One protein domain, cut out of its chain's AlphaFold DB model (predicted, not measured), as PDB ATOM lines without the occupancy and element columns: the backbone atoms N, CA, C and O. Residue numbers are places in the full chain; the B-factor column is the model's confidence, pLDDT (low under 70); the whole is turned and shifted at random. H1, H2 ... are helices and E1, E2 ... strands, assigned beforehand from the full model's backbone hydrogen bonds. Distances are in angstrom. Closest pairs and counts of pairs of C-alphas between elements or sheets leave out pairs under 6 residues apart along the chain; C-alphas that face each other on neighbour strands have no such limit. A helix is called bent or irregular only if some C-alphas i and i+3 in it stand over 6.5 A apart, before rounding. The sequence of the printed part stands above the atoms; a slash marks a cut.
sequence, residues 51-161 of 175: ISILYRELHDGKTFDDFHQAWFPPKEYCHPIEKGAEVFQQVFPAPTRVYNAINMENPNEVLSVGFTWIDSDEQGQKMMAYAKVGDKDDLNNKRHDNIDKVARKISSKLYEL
ATOM      1  N   ILE A  51      23.605 -24.567   4.943       91.25
ATOM      2  CA  ILE A  51      22.507 -23.856   5.591       91.25
ATOM      3  C   ILE A  51      21.679 -24.882   6.358       91.25
ATOM      4  O   ILE A  51      21.091 -25.785   5.763       91.25
ATOM      5  N   SER A  52      21.624 -24.765   7.681       92.38
ATOM      6  CA  SER A  52      20.724 -25.558   8.513       92.38
ATOM      7  C   SER A  52      19.456 -24.770   8.801       92.38
ATOM      8  O   SER A  52      19.513 -23.603   9.172       92.38
ATOM      9  N   ILE A  53      18.300 -25.405   8.624       96.00
ATOM     10  CA  ILE A  53      17.004 -24.827   8.981       96.00
ATOM     11  C   ILE A  53      16.345 -25.770   9.972       96.00
ATOM     12  O   ILE A  53      16.057 -26.927   9.650       96.00
ATOM     13  N   LEU A  54      16.123 -25.270  11.182       95.00
ATOM     14  CA  LEU A  54      15.396 -25.970  12.221       95.00
ATOM     15  C   LEU A  54      14.121 -25.206  12.521       95.00
ATOM     16  O   LEU A  54      14.152 -24.010  12.801       95.00
ATOM     17  N   TYR A  55      13.016 -25.935  12.483       97.19
ATOM     18  CA  TYR A  55      11.711 -25.428  12.844       97.19
ATOM     19  C   TYR A  55      11.212 -26.186  14.068       97.19
ATOM     20  O   TYR A  55      11.166 -27.426  14.081       97.19
ATOM     21  N   ARG A  56      10.873 -25.434  15.108       97.44
ATOM     22  CA  ARG A  56      10.349 -25.947  16.367       97.44
ATOM     23  C   ARG A  56       9.112 -25.163  16.761       97.44
ATOM     24  O   ARG A  56       8.967 -24.004  16.392       97.44
ATOM     25  N   GLU A  57       8.255 -25.803  17.534       98.19
ATOM     26  CA  GLU A  57       7.115 -25.146  18.157       98.19
ATOM     27  C   GLU A  57       7.265 -25.246  19.675       98.19
ATOM     28  O   GLU A  57       7.537 -26.327  20.197       98.19
ATOM     29  N   LEU A  58       7.154 -24.121  20.373       98.25
ATOM     30  CA  LEU A  58       7.172 -24.030  21.826       98.25
ATOM     31  C   LEU A  58       5.976 -24.784  22.410       98.25
ATOM     32  O   LEU A  58       4.873 -24.733  21.869       98.25
ATOM     33  N   HIS A  59       6.195 -25.469  23.531       98.19
ATOM     34  CA  HIS A  59       5.089 -26.042  24.299       98.19
ATOM     35  C   HIS A  59       4.258 -24.938  24.958       98.19
ATOM     36  O   HIS A  59       4.732 -23.817  25.153       98.19
ATOM     37  N   ASP A  60       3.039 -25.278  25.375       96.56
ATOM     38  CA  ASP A  60       2.137 -24.339  26.041       96.56
ATOM     39  C   ASP A  60       2.811 -23.639  27.234       96.56
ATOM     40  O   ASP A  60       3.376 -24.267  28.134       96.56
ATOM     41  N   GLY A  61       2.754 -22.304  27.229       95.62
ATOM     42  CA  GLY A  61       3.326 -21.455  28.277       95.62
ATOM     43  C   GLY A  61       4.851 -21.301  28.239       95.62
ATOM     44  O   GLY A  61       5.400 -20.682  29.151       95.62
ATOM     45  N   LYS A  62       5.544 -21.839  27.227       97.94
ATOM     46  CA  LYS A  62       6.984 -21.624  27.016       97.94
ATOM     47  C   LYS A  62       7.253 -20.408  26.145       97.94
ATOM     48  O   LYS A  62       6.436 -20.015  25.320       97.94
ATOM     49  N   THR A  63       8.423 -19.816  26.346       96.69
ATOM     50  CA  THR A  63       8.873 -18.597  25.673       96.69
ATOM     51  C   THR A  63      10.093 -18.857  24.793       96.69
ATOM     52  O   THR A  63      10.773 -19.880  24.911       96.69
ATOM     53  N   PHE A  64      10.411 -17.897  23.922       95.69
ATOM     54  CA  PHE A  64      11.660 -17.927  23.166       95.69
ATOM     55  C   PHE A  64      12.888 -17.962  24.084       95.69
ATOM     56  O   PHE A  64      13.838 -18.680  23.787       95.69
ATOM     57  N   ASP A  65      12.859 -17.247  25.210       94.50
ATOM     58  CA  ASP A  65      13.970 -17.234  26.162       94.50
ATOM     59  C   ASP A  65      14.175 -18.609  26.809       94.50
ATOM     60  O   ASP A  65      15.319 -19.051  26.929       94.50
ATOM     61  N   ASP A  66      13.094 -19.328  27.140       95.06
ATOM     62  CA  ASP A  66      13.176 -20.718  27.617       95.06
ATOM     63  C   ASP A  66      13.864 -21.617  26.582       95.06
ATOM     64  O   ASP A  66      14.761 -22.399  26.910       95.06
ATOM     65  N   PHE A  67      13.465 -21.488  25.312       94.81
ATOM     66  CA  PHE A  67      14.091 -22.213  24.210       94.81
ATOM     67  C   PHE A  67      15.560 -21.835  24.030       94.81
ATOM     68  O   PHE A  67      16.407 -22.718  23.917       94.81
ATOM     69  N   HIS A  68      15.876 -20.543  24.014       90.44
ATOM     70  CA  HIS A  68      17.224 -20.044  23.789       90.44
ATOM     71  C   HIS A  68      18.169 -20.487  24.910       90.44
ATOM     72  O   HIS A  68      19.282 -20.926  24.633       90.44
ATOM     73  N   GLN A  69      17.708 -20.482  26.163       89.00
ATOM     74  CA  GLN A  69      18.456 -21.043  27.288       89.00
ATOM     75  C   GLN A  69      18.683 -22.552  27.137       89.00
ATOM     76  O   GLN A  69      19.804 -23.017  27.335       89.00
ATOM     77  N   ALA A  70      17.653 -23.312  26.753       89.69
ATOM     78  CA  ALA A  70      17.766 -24.754  26.529       89.69
ATOM     79  C   ALA A  70      18.646 -25.116  25.318       89.69
ATOM     80  O   ALA A  70      19.228 -26.201  25.271       89.69
ATOM     81  N   TRP A  71      18.747 -24.214  24.340       85.50
ATOM     82  CA  TRP A  71      19.539 -24.385  23.126       85.50
ATOM     83  C   TRP A  71      21.048 -24.360  23.384       85.50
ATOM     84  O   TRP A  71      21.805 -24.959  22.608       85.50
ATOM     85  N   PHE A  72      21.493 -23.681  24.445       79.94
ATOM     86  CA  PHE A  72      22.909 -23.569  24.767       79.94
ATOM     87  C   PHE A  72      23.489 -24.887  25.301       79.94
ATOM     88  O   PHE A  72      22.857 -25.566  26.114       79.94
ATOM     89  N   PRO A  73      24.716 -25.252  24.885       72.50
ATOM     90  CA  PRO A  73      25.475 -26.270  25.594       72.50
ATOM     91  C   PRO A  73      25.757 -25.809  27.037       72.50
ATOM     92  O   PRO A  73      25.755 -24.607  27.322       72.50
ATOM     93  N   PRO A  74      26.047 -26.739  27.961       72.38
ATOM     94  CA  PRO A  74      26.532 -26.376  29.287       72.38
ATOM     95  C   PRO A  74      27.759 -25.451  29.198       72.38
ATOM     96  O   PRO A  74      28.633 -25.629  28.340       72.38
ATOM     97  N   LYS A  75      27.804 -24.426  30.063       71.62
ATOM     98  CA  LYS A  75      28.761 -23.306  29.981       71.62
ATOM     99  C   LYS A  75      30.218 -23.763  29.974       71.62
ATOM    100  O   LYS A  75      31.047 -23.130  29.335       71.62
ATOM    101  N   GLU A  76      30.520 -24.848  30.671       74.38
ATOM    102  CA  GLU A  76      31.854 -25.425  30.797       74.38
ATOM    103  C   GLU A  76      32.415 -25.995  29.478       74.38
ATOM    104  O   GLU A  76      33.624 -26.165  29.360       74.38
ATOM    105  N   TYR A  77      31.564 -26.217  28.470       69.38
ATOM    106  CA  TYR A  77      31.963 -26.634  27.116       69.38
ATOM    107  C   TYR A  77      31.961 -25.479  26.115       69.38
ATOM    108  O   TYR A  77      32.123 -25.690  24.915       69.38
ATOM    109  N   CYS A  78      31.743 -24.259  26.593       69.31
ATOM    110  CA  CYS A  78      31.604 -23.088  25.753       69.31
ATOM    111  C   CYS A  78      32.790 -22.154  25.949       69.31
ATOM    112  O   CYS A  78      33.193 -21.869  27.074       69.31
ATOM    113  N   HIS A  79      33.298 -21.602  24.850       70.12
ATOM    114  CA  HIS A  79      34.215 -20.467  24.894       70.12
ATOM    115  C   HIS A  79      33.408 -19.182  24.670       70.12
ATOM    116  O   HIS A  79      33.059 -18.895  23.519       70.12
ATOM    117  N   PRO A  80      33.029 -18.449  25.739       66.62
ATOM    118  CA  PRO A  80      32.242 -17.236  25.601       66.62
ATOM    119  C   PRO A  80      33.080 -16.131  24.955       66.62
ATOM    120  O   PRO A  80      34.217 -15.874  25.349       66.62
ATOM    121  N   ILE A  81      32.490 -15.460  23.973       71.56
ATOM    122  CA  ILE A  81      33.008 -14.240  23.361       71.56
ATOM    123  C   ILE A  81      31.918 -13.183  23.488       71.56
ATOM    124  O   ILE A  81      30.800 -13.384  23.018       71.56
ATOM    125  N   GLU A  82      32.241 -12.051  24.100       72.62
ATOM    126  CA  GLU A  82      31.327 -10.915  24.210       72.62
ATOM    127  C   GLU A  82      31.542  -9.960  23.034       72.62
ATOM    128  O   GLU A  82      32.673  -9.591  22.707       72.62
ATOM    129  N   LYS A  83      30.456  -9.551  22.374       62.19
ATOM    130  CA  LYS A  83      30.496  -8.527  21.325       62.19
ATOM    131  C   LYS A  83      29.262  -7.638  21.427       62.19
ATOM    132  O   LYS A  83      28.153  -8.049  21.099       62.19
ATOM    133  N   GLY A  84      29.471  -6.389  21.839       75.38
ATOM    134  CA  GLY A  84      28.361  -5.488  22.149       75.38
ATOM    135  C   GLY A  84      27.569  -6.016  23.346       75.38
ATOM    136  O   GLY A  84      28.160  -6.311  24.377       75.38
ATOM    137  N   ALA A  85      26.250  -6.148  23.195       71.56
ATOM    138  CA  ALA A  85      25.361  -6.703  24.220       71.56
ATOM    139  C   ALA A  85      25.123  -8.224  24.074       71.56
ATOM    140  O   ALA A  85      24.290  -8.783  24.783       71.56
ATOM    141  N   GLU A  86      25.818  -8.892  23.147       62.91
ATOM    142  CA  GLU A  86      25.606 -10.306  22.826       62.91
ATOM    143  C   GLU A  86      26.770 -11.181  23.318       62.91
ATOM    144  O   GLU A  86      27.944 -10.819  23.185       62.91
ATOM    145  N   VAL A  87      26.437 -12.364  23.850       66.38
ATOM    146  CA  VAL A  87      27.398 -13.402  24.249       66.38
ATOM    147  C   VAL A  87      27.318 -14.558  23.257       66.38
ATOM    148  O   VAL A  87      26.284 -15.206  23.117       66.38
ATOM    149  N   PHE A  88      28.430 -14.840  22.588       66.69
ATOM    150  CA  PHE A  88      28.571 -15.930  21.631       66.69
ATOM    151  C   PHE A  88      29.286 -17.098  22.292       66.69
ATOM    152  O   PHE A  88      30.337 -16.914  22.897       66.69
ATOM    153  N   GLN A  89      28.763 -18.309  22.142       66.62
ATOM    154  CA  GLN A  89      29.438 -19.520  22.598       66.62
ATOM    155  C   GLN A  89      29.981 -20.279  21.390       66.62
ATOM    156  O   GLN A  89      29.219 -20.724  20.532       66.62
ATOM    157  N   GLN A  90      31.308 -20.390  21.293       60.53
ATOM    158  CA  GLN A  90      31.939 -21.145  20.213       60.53
ATOM    159  C   GLN A  90      32.028 -22.629  20.565       60.53
ATOM    160  O   GLN A  90      32.739 -23.004  21.493       60.53
ATOM    161  N   VAL A  91      31.306 -23.452  19.800       67.00
ATOM    162  CA  VAL A  91      31.257 -24.921  19.942       67.00
ATOM    163  C   VAL A  91      31.351 -25.675  18.609       67.00
ATOM    164  O   VAL A  91      31.429 -26.899  18.602       67.00
ATOM    165  N   PHE A  92      31.367 -24.975  17.470       70.12
ATOM    166  CA  PHE A  92      31.416 -25.607  16.148       70.12
ATOM    167  C   PHE A  92      32.851 -25.661  15.599       70.12
ATOM    168  O   PHE A  92      33.584 -24.681  15.735       70.12
ATOM    169  N   PRO A  93      33.256 -26.756  14.923       67.38
ATOM    170  CA  PRO A  93      34.611 -26.915  14.383       67.38
ATOM    171  C   PRO A  93      34.856 -26.127  13.082       67.38
ATOM    172  O   PRO A  93      35.938 -26.211  12.502       67.38
ATOM    173  N   ALA A  94      33.861 -25.368  12.625       74.25
ATOM    174  CA  ALA A  94      33.938 -24.448  11.501       74.25
ATOM    175  C   ALA A  94      33.185 -23.151  11.846       74.25
ATOM    176  O   ALA A  94      32.233 -23.201  12.642       74.25
ATOM    177  N   PRO A  95      33.562 -22.001  11.250       80.06
ATOM    178  CA  PRO A  95      32.823 -20.758  11.416       80.06
ATOM    179  C   PRO A  95      31.331 -20.990  11.176       80.06
ATOM    180  O   PRO A  95      30.919 -21.419  10.099       80.06
ATOM    181  N   THR A  96      30.530 -20.750  12.210       81.75
ATOM    182  CA  THR A  96      29.088 -20.985  12.184       81.75
ATOM    183  C   THR A  96      28.376 -19.818  12.840       81.75
ATOM    184  O   THR A  96      28.789 -19.342  13.897       81.75
ATOM    185  N   ARG A  97      27.287 -19.363  12.222       86.00
ATOM    186  CA  ARG A  97      26.399 -18.343  12.780       86.00
ATOM    187  C   ARG A  97      24.967 -18.838  12.711       86.00
ATOM    188  O   ARG A  97      24.501 -19.187  11.634       86.00
ATOM    189  N   VAL A  98      24.278 -18.849  13.846       88.56
ATOM    190  CA  VAL A  98      22.867 -19.238  13.925       88.56
ATOM    191  C   VAL A  98      22.039 -18.003  14.231       88.56
ATOM    192  O   VAL A  98      22.298 -17.310  15.212       88.56
ATOM    193  N   TYR A  99      21.059 -17.728  13.380       91.75
ATOM    194  CA  TYR A  99      20.031 -16.728  13.617       91.75
ATOM    195  C   TYR A  99      18.794 -17.439  14.133       91.75
ATOM    196  O   TYR A  99      18.340 -18.405  13.526       91.75
ATOM    197  N   ASN A 100      18.261 -16.964  15.248       93.69
ATOM    198  CA  ASN A 100      17.029 -17.472  15.822       93.69
ATOM    199  C   ASN A 100      15.953 -16.396  15.691       93.69
ATOM    200  O   ASN A 100      16.229 -15.220  15.926       93.69
ATOM    201  N   ALA A 101      14.749 -16.795  15.311       96.25
ATOM    202  CA  ALA A 101      13.609 -15.913  15.131       96.25
ATOM    203  C   ALA A 101      12.327 -16.595  15.613       96.25
ATOM    204  O   ALA A 101      12.249 -17.823  15.654       96.25
ATOM    205  N   ILE A 102      11.325 -15.781  15.931       97.44
ATOM    206  CA  ILE A 102       9.951 -16.225  16.166       97.44
ATOM    207  C   ILE A 102       9.058 -15.791  15.006       97.44
ATOM    208  O   ILE A 102       9.316 -14.757  14.382       97.44
ATOM    209  N   ASN A 103       8.008 -16.557  14.714       96.50
ATOM    210  CA  ASN A 103       6.992 -16.117  13.762       96.50
ATOM    211  C   ASN A 103       6.207 -14.932  14.359       96.50
ATOM    212  O   ASN A 103       5.770 -14.967  15.508       96.50
ATOM    213  N   MET A 104       6.033 -13.873  13.568       96.06
ATOM    214  CA  MET A 104       5.313 -12.662  13.977       96.06
ATOM    215  C   MET A 104       3.807 -12.888  14.166       96.06
ATOM    216  O   MET A 104       3.171 -12.142  14.904       96.06
ATOM    217  N   GLU A 105       3.240 -13.897  13.505       97.19
ATOM    218  CA  GLU A 105       1.819 -14.257  13.583       97.19
ATOM    219  C   GLU A 105       1.561 -15.385  14.591       97.19
ATOM    220  O   GLU A 105       0.462 -15.494  15.132       97.19
ATOM    221  N   ASN A 106       2.578 -16.204  14.874       96.12
ATOM    222  CA  ASN A 106       2.504 -17.301  15.832       96.12
ATOM    223  C   ASN A 106       3.759 -17.326  16.724       96.12
ATOM    224  O   ASN A 106       4.751 -17.964  16.370       96.12
ATOM    225  N   PRO A 107       3.745 -16.686  17.907       95.44
ATOM    226  CA  PRO A 107       4.939 -16.565  18.745       95.44
ATOM    227  C   PRO A 107       5.450 -17.906  19.297       95.44
ATOM    228  O   PRO A 107       6.565 -17.954  19.817       95.44
ATOM    229  N   ASN A 108       4.675 -18.991  19.168       97.44
ATOM    230  CA  ASN A 108       5.121 -20.331  19.539       97.44
ATOM    231  C   ASN A 108       6.051 -20.952  18.489       97.44
ATOM    232  O   ASN A 108       6.740 -21.923  18.779       97.44
ATOM    233  N   GLU A 109       6.108 -20.422  17.272       97.94
ATOM    234  CA  GLU A 109       6.968 -20.952  16.219       97.94
ATOM    235  C   GLU A 109       8.361 -20.344  16.295       97.94
ATOM    236  O   GLU A 109       8.530 -19.131  16.188       97.94
ATOM    237  N   VAL A 110       9.369 -21.205  16.415       97.69
ATOM    238  CA  VAL A 110      10.780 -20.823  16.446       97.69
ATOM    239  C   VAL A 110      11.484 -21.339  15.199       97.69
ATOM    240  O   VAL A 110      11.472 -22.538  14.900       97.69
ATOM    241  N   LEU A 111      12.153 -20.425  14.501       97.62
ATOM    242  CA  LEU A 111      12.998 -20.701  13.350       97.62
ATOM    243  C   LEU A 111      14.463 -20.446  13.714       97.62
ATOM    244  O   LEU A 111      14.844 -19.318  14.022       97.62
ATOM    245  N   SER A 112      15.296 -21.480  13.620       95.31
ATOM    246  CA  SER A 112      16.750 -21.360  13.738       95.31
ATOM    247  C   SER A 112      17.392 -21.617  12.378       95.31
ATOM    248  O   SER A 112      17.275 -22.717  11.834       95.31
ATOM    249  N   VAL A 113      18.090 -20.618  11.840       95.81
ATOM    250  CA  VAL A 113      18.821 -20.707  10.572       95.81
ATOM    251  C   VAL A 113      20.316 -20.609  10.842       95.81
ATOM    252  O   VAL A 113      20.824 -19.552  11.216       95.81
ATOM    253  N   GLY A 114      21.017 -21.727  10.685       91.31
ATOM    254  CA  GLY A 114      22.463 -21.809  10.820       91.31
ATOM    255  C   GLY A 114      23.164 -21.688   9.476       91.31
ATOM    256  O   GLY A 114      22.790 -22.340   8.508       91.31
ATOM    257  N   PHE A 115      24.218 -20.891   9.439       90.50
ATOM    258  CA  PHE A 115      25.118 -20.738   8.308       90.50
ATOM    259  C   PHE A 115      26.494 -21.235   8.718       90.50
ATOM    260  O   PHE A 115      27.040 -20.741   9.705       90.50
ATOM    261  N   THR A 116      27.047 -22.189   7.974       87.75
ATOM    262  CA  THR A 116      28.391 -22.720   8.222       87.75
ATOM    263  C   THR A 116      29.274 -22.501   7.001       87.75
ATOM    264  O   THR A 116      28.935 -22.903   5.884       87.75
ATOM    265  N   TRP A 117      30.427 -21.878   7.232       86.94
ATOM    266  CA  TRP A 117      31.468 -21.672   6.231       86.94
ATOM    267  C   TRP A 117      32.542 -22.732   6.426       86.94
ATOM    268  O   TRP A 117      33.101 -22.858   7.512       86.94
ATOM    269  N   ILE A 118      32.780 -23.522   5.386       77.69
ATOM    270  CA  ILE A 118      33.836 -24.526   5.358       77.69
ATOM    271  C   ILE A 118      34.874 -23.994   4.377       77.69
ATOM    272  O   ILE A 118      34.602 -23.870   3.188       77.69
ATOM    273  N   ASP A 119      36.044 -23.642   4.893       70.62
ATOM    274  CA  ASP A 119      37.096 -22.980   4.120       70.62
ATOM    275  C   ASP A 119      38.132 -23.999   3.582       70.62
ATOM    276  O   ASP A 119      39.057 -23.624   2.862       70.62
ATOM    277  N   SER A 120      38.004 -25.293   3.923       68.12
ATOM    278  CA  SER A 120      38.883 -26.369   3.439       68.12
ATOM    279  C   SER A 120      38.251 -27.765   3.504       68.12
ATOM    280  O   SER A 120      37.362 -28.023   4.320       68.12
ATOM    281  N   ASP A 121      38.777 -28.704   2.710       70.31
ATOM    282  CA  ASP A 121      38.397 -30.125   2.769       70.31
ATOM    283  C   ASP A 121      38.590 -30.718   4.173       70.31
ATOM    284  O   ASP A 121      37.765 -31.500   4.640       70.31
ATOM    285  N   GLU A 122      39.646 -30.308   4.884       74.25
ATOM    286  CA  GLU A 122      39.907 -30.728   6.264       74.25
ATOM    287  C   GLU A 122      38.788 -30.266   7.215       74.25
ATOM    288  O   GLU A 122      38.296 -31.052   8.028       74.25
ATOM    289  N   GLN A 123      38.342 -29.008   7.107       70.06
ATOM    290  CA  GLN A 123      37.203 -28.505   7.883       70.06
ATOM    291  C   GLN A 123      35.906 -29.223   7.504       70.06
ATOM    292  O   GLN A 123      35.106 -29.545   8.385       70.06
ATOM    293  N   GLY A 124      35.717 -29.537   6.220       72.31
ATOM    294  CA  GLY A 124      34.582 -30.321   5.743       72.31
ATOM    295  C   GLY A 124      34.554 -31.716   6.363       72.31
ATOM    296  O   GLY A 124      33.530 -32.144   6.894       72.31
ATOM    297  N   GLN A 125      35.699 -32.399   6.395       77.38
ATOM    298  CA  GLN A 125      35.839 -33.699   7.048       77.38
ATOM    299  C   GLN A 125      35.574 -33.615   8.556       77.38
ATOM    300  O   GLN A 125      34.849 -34.462   9.080       77.38
ATOM    301  N   LYS A 126      36.079 -32.583   9.251       77.06
ATOM    302  CA  LYS A 126      35.804 -32.355  10.684       77.06
ATOM    303  C   LYS A 126      34.320 -32.109  10.959       77.06
ATOM    304  O   LYS A 126      33.777 -32.708  11.884       77.06
ATOM    305  N   MET A 127      33.646 -31.296  10.142       75.12
ATOM    306  CA  MET A 127      32.200 -31.063  10.251       75.12
ATOM    307  C   MET A 127      31.394 -32.345  10.019       75.12
ATOM    308  O   MET A 127      30.485 -32.648  10.790       75.12
ATOM    309  N   MET A 128      31.743 -33.134   8.999       73.31
ATOM    310  CA  MET A 128      31.071 -34.406   8.714       73.31
ATOM    311  C   MET A 128      31.337 -35.456   9.794       73.31
ATOM    312  O   MET A 128      30.448 -36.244  10.114       73.31
ATOM    313  N   ALA A 129      32.540 -35.478  10.369       74.38
ATOM    314  CA  ALA A 129      32.860 -36.325  11.509       74.38
ATOM    315  C   ALA A 129      32.020 -35.929  12.728       74.38
ATOM    316  O   ALA A 129      31.338 -36.792  13.273       74.38
ATOM    317  N   TYR A 130      31.986 -34.637  13.084       71.00
ATOM    318  CA  TYR A 130      31.162 -34.095  14.170       71.00
ATOM    319  C   TYR A 130      29.675 -34.449  13.996       71.00
ATOM    320  O   TYR A 130      29.055 -34.980  14.913       71.00
ATOM    321  N   ALA A 131      29.123 -34.273  12.790       67.81
ATOM    322  CA  ALA A 131      27.736 -34.629  12.491       67.81
ATOM    323  C   ALA A 131      27.438 -36.132  12.676       67.81
ATOM    324  O   ALA A 131      26.338 -36.490  13.085       67.81
ATOM    325  N   LYS A 132      28.407 -37.020  12.405       66.25
ATOM    326  CA  LYS A 132      28.258 -38.481  12.562       66.25
ATOM    327  C   LYS A 132      28.344 -38.964  14.010       66.25
ATOM    328  O   LYS A 132      27.864 -40.058  14.301       66.25
ATOM    329  N   VAL A 133      28.984 -38.201  14.898       63.22
ATOM    330  CA  VAL A 133      29.064 -38.523  16.333       63.22
ATOM    331  C   VAL A 133      28.063 -37.750  17.185       63.22
ATOM    332  O   VAL A 133      27.958 -38.050  18.366       63.22
ATOM    333  N   GLY A 134      27.289 -36.825  16.608       58.34
ATOM    334  CA  GLY A 134      26.334 -35.991  17.347       58.34
ATOM    335  C   GLY A 134      25.312 -36.772  18.183       58.34
ATOM    336  O   GLY A 134      24.972 -36.324  19.271       58.34
ATOM    337  N   ASP A 135      24.888 -37.957  17.733       56.25
ATOM    338  CA  ASP A 135      23.955 -38.825  18.478       56.25
ATOM    339  C   ASP A 135      24.649 -39.651  19.583       56.25
ATOM    340  O   ASP A 135      24.001 -40.257  20.434       56.25
ATOM    341  N   LYS A 136      25.986 -39.706  19.560       62.03
ATOM    342  CA  LYS A 136      26.835 -40.400  20.547       62.03
ATOM    343  C   LYS A 136      27.496 -39.438  21.533       62.03
ATOM    344  O   LYS A 136      28.214 -39.882  22.423       62.03
ATOM    345  N   ASP A 137      27.296 -38.140  21.342       70.31
ATOM    346  CA  ASP A 137      27.772 -37.101  22.235       70.31
ATOM    347  C   ASP A 137      26.721 -36.869  23.325       70.31
ATOM    348  O   ASP A 137      25.676 -36.258  23.089       70.31
ATOM    349  N   ASP A 138      26.999 -37.363  24.532       74.31
ATOM    350  CA  ASP A 138      26.143 -37.187  25.710       74.31
ATOM    351  C   ASP A 138      25.803 -35.713  25.970       74.31
ATOM    352  O   ASP A 138      24.726 -35.405  26.488       74.31
ATOM    353  N   LEU A 139      26.701 -34.789  25.613       74.06
ATOM    354  CA  LEU A 139      26.460 -33.358  25.739       74.06
ATOM    355  C   LEU A 139      25.366 -32.896  24.780       74.06
ATOM    356  O   LEU A 139      24.430 -32.196  25.177       74.06
ATOM    357  N   ASN A 140      25.481 -33.295  23.515       74.06
ATOM    358  CA  ASN A 140      24.508 -32.951  22.496       74.06
ATOM    359  C   ASN A 140      23.155 -33.610  22.799       74.06
ATOM    360  O   ASN A 140      22.131 -32.940  22.705       74.06
ATOM    361  N   ASN A 141      23.144 -34.859  23.272       79.75
ATOM    362  CA  ASN A 141      21.926 -35.547  23.701       79.75
ATOM    363  C   ASN A 141      21.225 -34.816  24.858       79.75
ATOM    364  O   ASN A 141      20.048 -34.485  24.743       79.75
ATOM    365  N   LYS A 142      21.953 -34.431  25.917       81.81
ATOM    366  CA  LYS A 142      21.388 -33.629  27.024       81.81
ATOM    367  C   LYS A 142      20.813 -32.295  26.554       81.81
ATOM    368  O   LYS A 142      19.793 -31.834  27.067       81.81
ATOM    369  N   ARG A 143      21.473 -31.652  25.589       83.50
ATOM    370  CA  ARG A 143      20.985 -30.415  24.972       83.50
ATOM    371  C   ARG A 143      19.683 -30.664  24.213       83.50
ATOM    372  O   ARG A 143      18.731 -29.912  24.393       83.50
ATOM    373  N   HIS A 144      19.609 -31.734  23.422       85.62
ATOM    374  CA  HIS A 144      18.378 -32.147  22.747       85.62
ATOM    375  C   HIS A 144      17.241 -32.412  23.745       85.62
ATOM    376  O   HIS A 144      16.167 -31.837  23.576       85.62
ATOM    377  N   ASP A 145      17.504 -33.143  24.829       89.12
ATOM    378  CA  ASP A 145      16.521 -33.405  25.888       89.12
ATOM    379  C   ASP A 145      16.013 -32.116  26.548       89.12
ATOM    380  O   ASP A 145      14.829 -31.982  26.858       89.12
ATOM    381  N   ASN A 146      16.897 -31.146  26.791       90.94
ATOM    382  CA  ASN A 146      16.505 -29.863  27.373       90.94
ATOM    383  C   ASN A 146      15.633 -29.052  26.421       90.94
ATOM    384  O   ASN A 146      14.644 -28.467  26.861       90.94
ATOM    385  N   ILE A 147      15.967 -29.047  25.130       92.38
ATOM    386  CA  ILE A 147      15.146 -28.381  24.121       92.38
ATOM    387  C   ILE A 147      13.769 -29.048  24.046       92.38
ATOM    388  O   ILE A 147      12.761 -28.350  24.016       92.38
ATOM    389  N   ASP A 148      13.699 -30.377  24.074       94.62
ATOM    390  CA  ASP A 148      12.437 -31.106  23.929       94.62
ATOM    391  C   ASP A 148      11.480 -30.903  25.123       94.62
ATOM    392  O   ASP A 148      10.267 -31.062  24.973       94.62
ATOM    393  N   LYS A 149      11.978 -30.453  26.285       96.06
ATOM    394  CA  LYS A 149      11.149 -30.007  27.428       96.06
ATOM    395  C   LYS A 149      10.469 -28.656  27.213       96.06
ATOM    396  O   LYS A 149       9.547 -28.325  27.959       96.06
ATOM    397  N   VAL A 150      10.938 -27.850  26.262       97.31
ATOM    398  CA  VAL A 150      10.426 -26.488  26.026       97.31
ATOM    399  C   VAL A 150       9.861 -26.289  24.623       97.31
ATOM    400  O   VAL A 150       9.012 -25.423  24.439       97.31
ATOM    401  N   ALA A 151      10.278 -27.100  23.652       97.44
ATOM    402  CA  ALA A 151       9.827 -27.010  22.274       97.44
ATOM    403  C   ALA A 151       9.836 -28.374  21.576       97.44
ATOM    404  O   ALA A 151      10.836 -29.093  21.595       97.44
ATOM    405  N   ARG A 152       8.769 -28.694  20.846       96.69
ATOM    406  CA  ARG A 152       8.727 -29.863  19.964       96.69
ATOM    407  C   ARG A 152       9.468 -29.605  18.655       96.69
ATOM    408  O   ARG A 152       9.363 -28.543  18.041       96.69
ATOM    409  N   LYS A 153      10.209 -30.610  18.187       95.69
ATOM    410  CA  LYS A 153      10.823 -30.604  16.854       95.69
ATOM    411  C   LYS A 153       9.749 -30.781  15.783       95.69
ATOM    412  O   LYS A 153       9.109 -31.827  15.740       95.69
ATOM    413  N   ILE A 154       9.621 -29.810  14.879       96.94
ATOM    414  CA  ILE A 154       8.774 -29.940  13.686       96.94
ATOM    415  C   ILE A 154       9.615 -30.380  12.489       96.94
ATOM    416  O   ILE A 154       9.288 -31.352  11.812       96.94
ATOM    417  N   SER A 155      10.743 -29.711  12.239       95.25
ATOM    418  CA  SER A 155      11.674 -30.127  11.190       95.25
ATOM    419  C   SER A 155      13.121 -29.722  11.478       95.25
ATOM    420  O   SER A 155      13.402 -28.811  12.252       95.25
ATOM    421  N   SER A 156      14.057 -30.449  10.871       92.25
ATOM    422  CA  SER A 156      15.476 -30.096  10.822       92.25
ATOM    423  C   SER A 156      16.028 -30.570   9.487       92.25
ATOM    424  O   SER A 156      15.863 -31.743   9.132       92.25
ATOM    425  N   LYS A 157      16.599 -29.645   8.719       91.88
ATOM    426  CA  LYS A 157      17.085 -29.880   7.362       91.88
ATOM    427  C   LYS A 157      18.427 -29.191   7.165       91.88
ATOM    428  O   LYS A 157      18.669 -28.123   7.722       91.88
ATOM    429  N   LEU A 158      19.274 -29.813   6.356       89.75
ATOM    430  CA  LEU A 158      20.520 -29.241   5.865       89.75
ATOM    431  C   LEU A 158      20.372 -29.003   4.367       89.75
ATOM    432  O   LEU A 158      19.870 -29.869   3.651       89.75
ATOM    433  N   TYR A 159      20.822 -27.843   3.918       89.12
ATOM    434  CA  TYR A 159      20.819 -27.427   2.528       89.12
ATOM    435  C   TYR A 159      22.231 -27.028   2.121       89.12
ATOM    436  O   TYR A 159      22.983 -26.450   2.905       89.12
ATOM    437  N   GLU A 160      22.568 -27.323   0.875       87.31
ATOM    438  CA  GLU A 160      23.745 -26.776   0.214       87.31
ATOM    439  C   GLU A 160      23.350 -25.454  -0.450       87.31
ATOM    440  O   GLU A 160      22.329 -25.391  -1.144       87.31
ATOM    441  N   LEU A 161      24.144 -24.400  -0.260       87.19
ATOM    442  CA  LEU A 161      23.929 -23.161  -1.001       87.19
ATOM    443  C   LEU A 161      24.249 -23.388  -2.486       87.19
ATOM    444  O   LEU A 161      25.354 -23.798  -2.830       87.19
TER     445      LEU A 161
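What this domain is: This is residues 51 to 161 of the 175 residues of an uncharacterized protein of Gammaproteobacteria bacterium RIFCSPHIGHO2_12_FULL_38_14 (UniProt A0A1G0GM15). A twisted, curled sheet of four strands, E4 E5 E1 E6, has two short helices, H1 and H3, side by side near the end where E1 ends and E6 begins. H2 meets H3 at a corner, and together they make an arch from the end of E5 to the start of E6; the small hairpin E2 and E3 stands away from the sheet's strands. The printed part has 111 residues, with three named helices and six named strands in the order E1 H1 E2 E3 E4 E5 H2 H3 E6. Both sheets are antiparallel and the class is mixed, helices and strands. The whole is compact, with a radius of gyration of the C-alphas of 14.5 A and spans of 43 by 31 by 29 A.

How they stand to each other: In the largest sheet, edge strand E4, residues 96 to 102, and E5, residues 109 to 116, form a hairpin; N 99 and O 113 are 2.8 A apart, within hydrogen-bond range. E5 is the antiparallel neighbour of E1, residues 51 to 58, with N 54 and O 112 2.9 A apart. E1 is the antiparallel neighbour of the other edge strand, E6, residues 151 to 160, with N 53 and O 157 2.9 A apart; E6 bends by 56 degrees at residue 154. H1, residues 64 to 71, is on this sheet at a height of 7.0 A, over none of its strands. H3, residues 138 to 148, only grazes the sheet with residues 144 to 148. H1 and H3 touch at a shallow tilt of 20 degrees, opposite ways; their closest C-alphas, those of Ala 70 and Ile 147, are 5.1 A apart. H2, residues 121 to 136, is not on the sheet and only just touches H3, only at the corner, with residues 134 to 135 alone and 3 pairs of C-alphas within 8 A; the closest C-alphas, those of Gly 134 and Asn 140, are 6.3 A apart. Their steep tilt of 68 degrees is only just short of about perpendicular. E5, H2, H3 and E6 make a split strand-helix-strand unit, two strands running the same way with E1 between them, and its crossover is right-handed. E2, residues 79 to 83, and E3, residues 86 to 90, form a hairpin with N 81 and O 88 2.8 A apart; E3 and E4 are apart. Every O i to N i+4 pair is within hydrogen-bond range in H1 and H3, and 10 of 12 in H2.

Where its parts are: E1 begins at C-alpha 51 (22.507, -23.856, 5.591) and is 22.3 A long. E4 measures 20.1 A, E5 22.9 A, and E6 26.1 A, ending at C-alpha 160 (23.745, -26.776, 0.214). H2 begins at C-alpha 121 (38.397, -30.125, 2.769) and measures 23.6 A; it is irregular, C-alphas 132 and 135 being 7.3 A apart. H3 is 15.1 A long.

The domain as a whole: The C-alphas farthest apart, those of Gly 61 and Asp 121, are 44.2 A apart. The printed part has no cut and no long link. The mean pLDDT of the printed part is 83.3; 18 residues are under 70, among them 86 to 91 and 131 to 136.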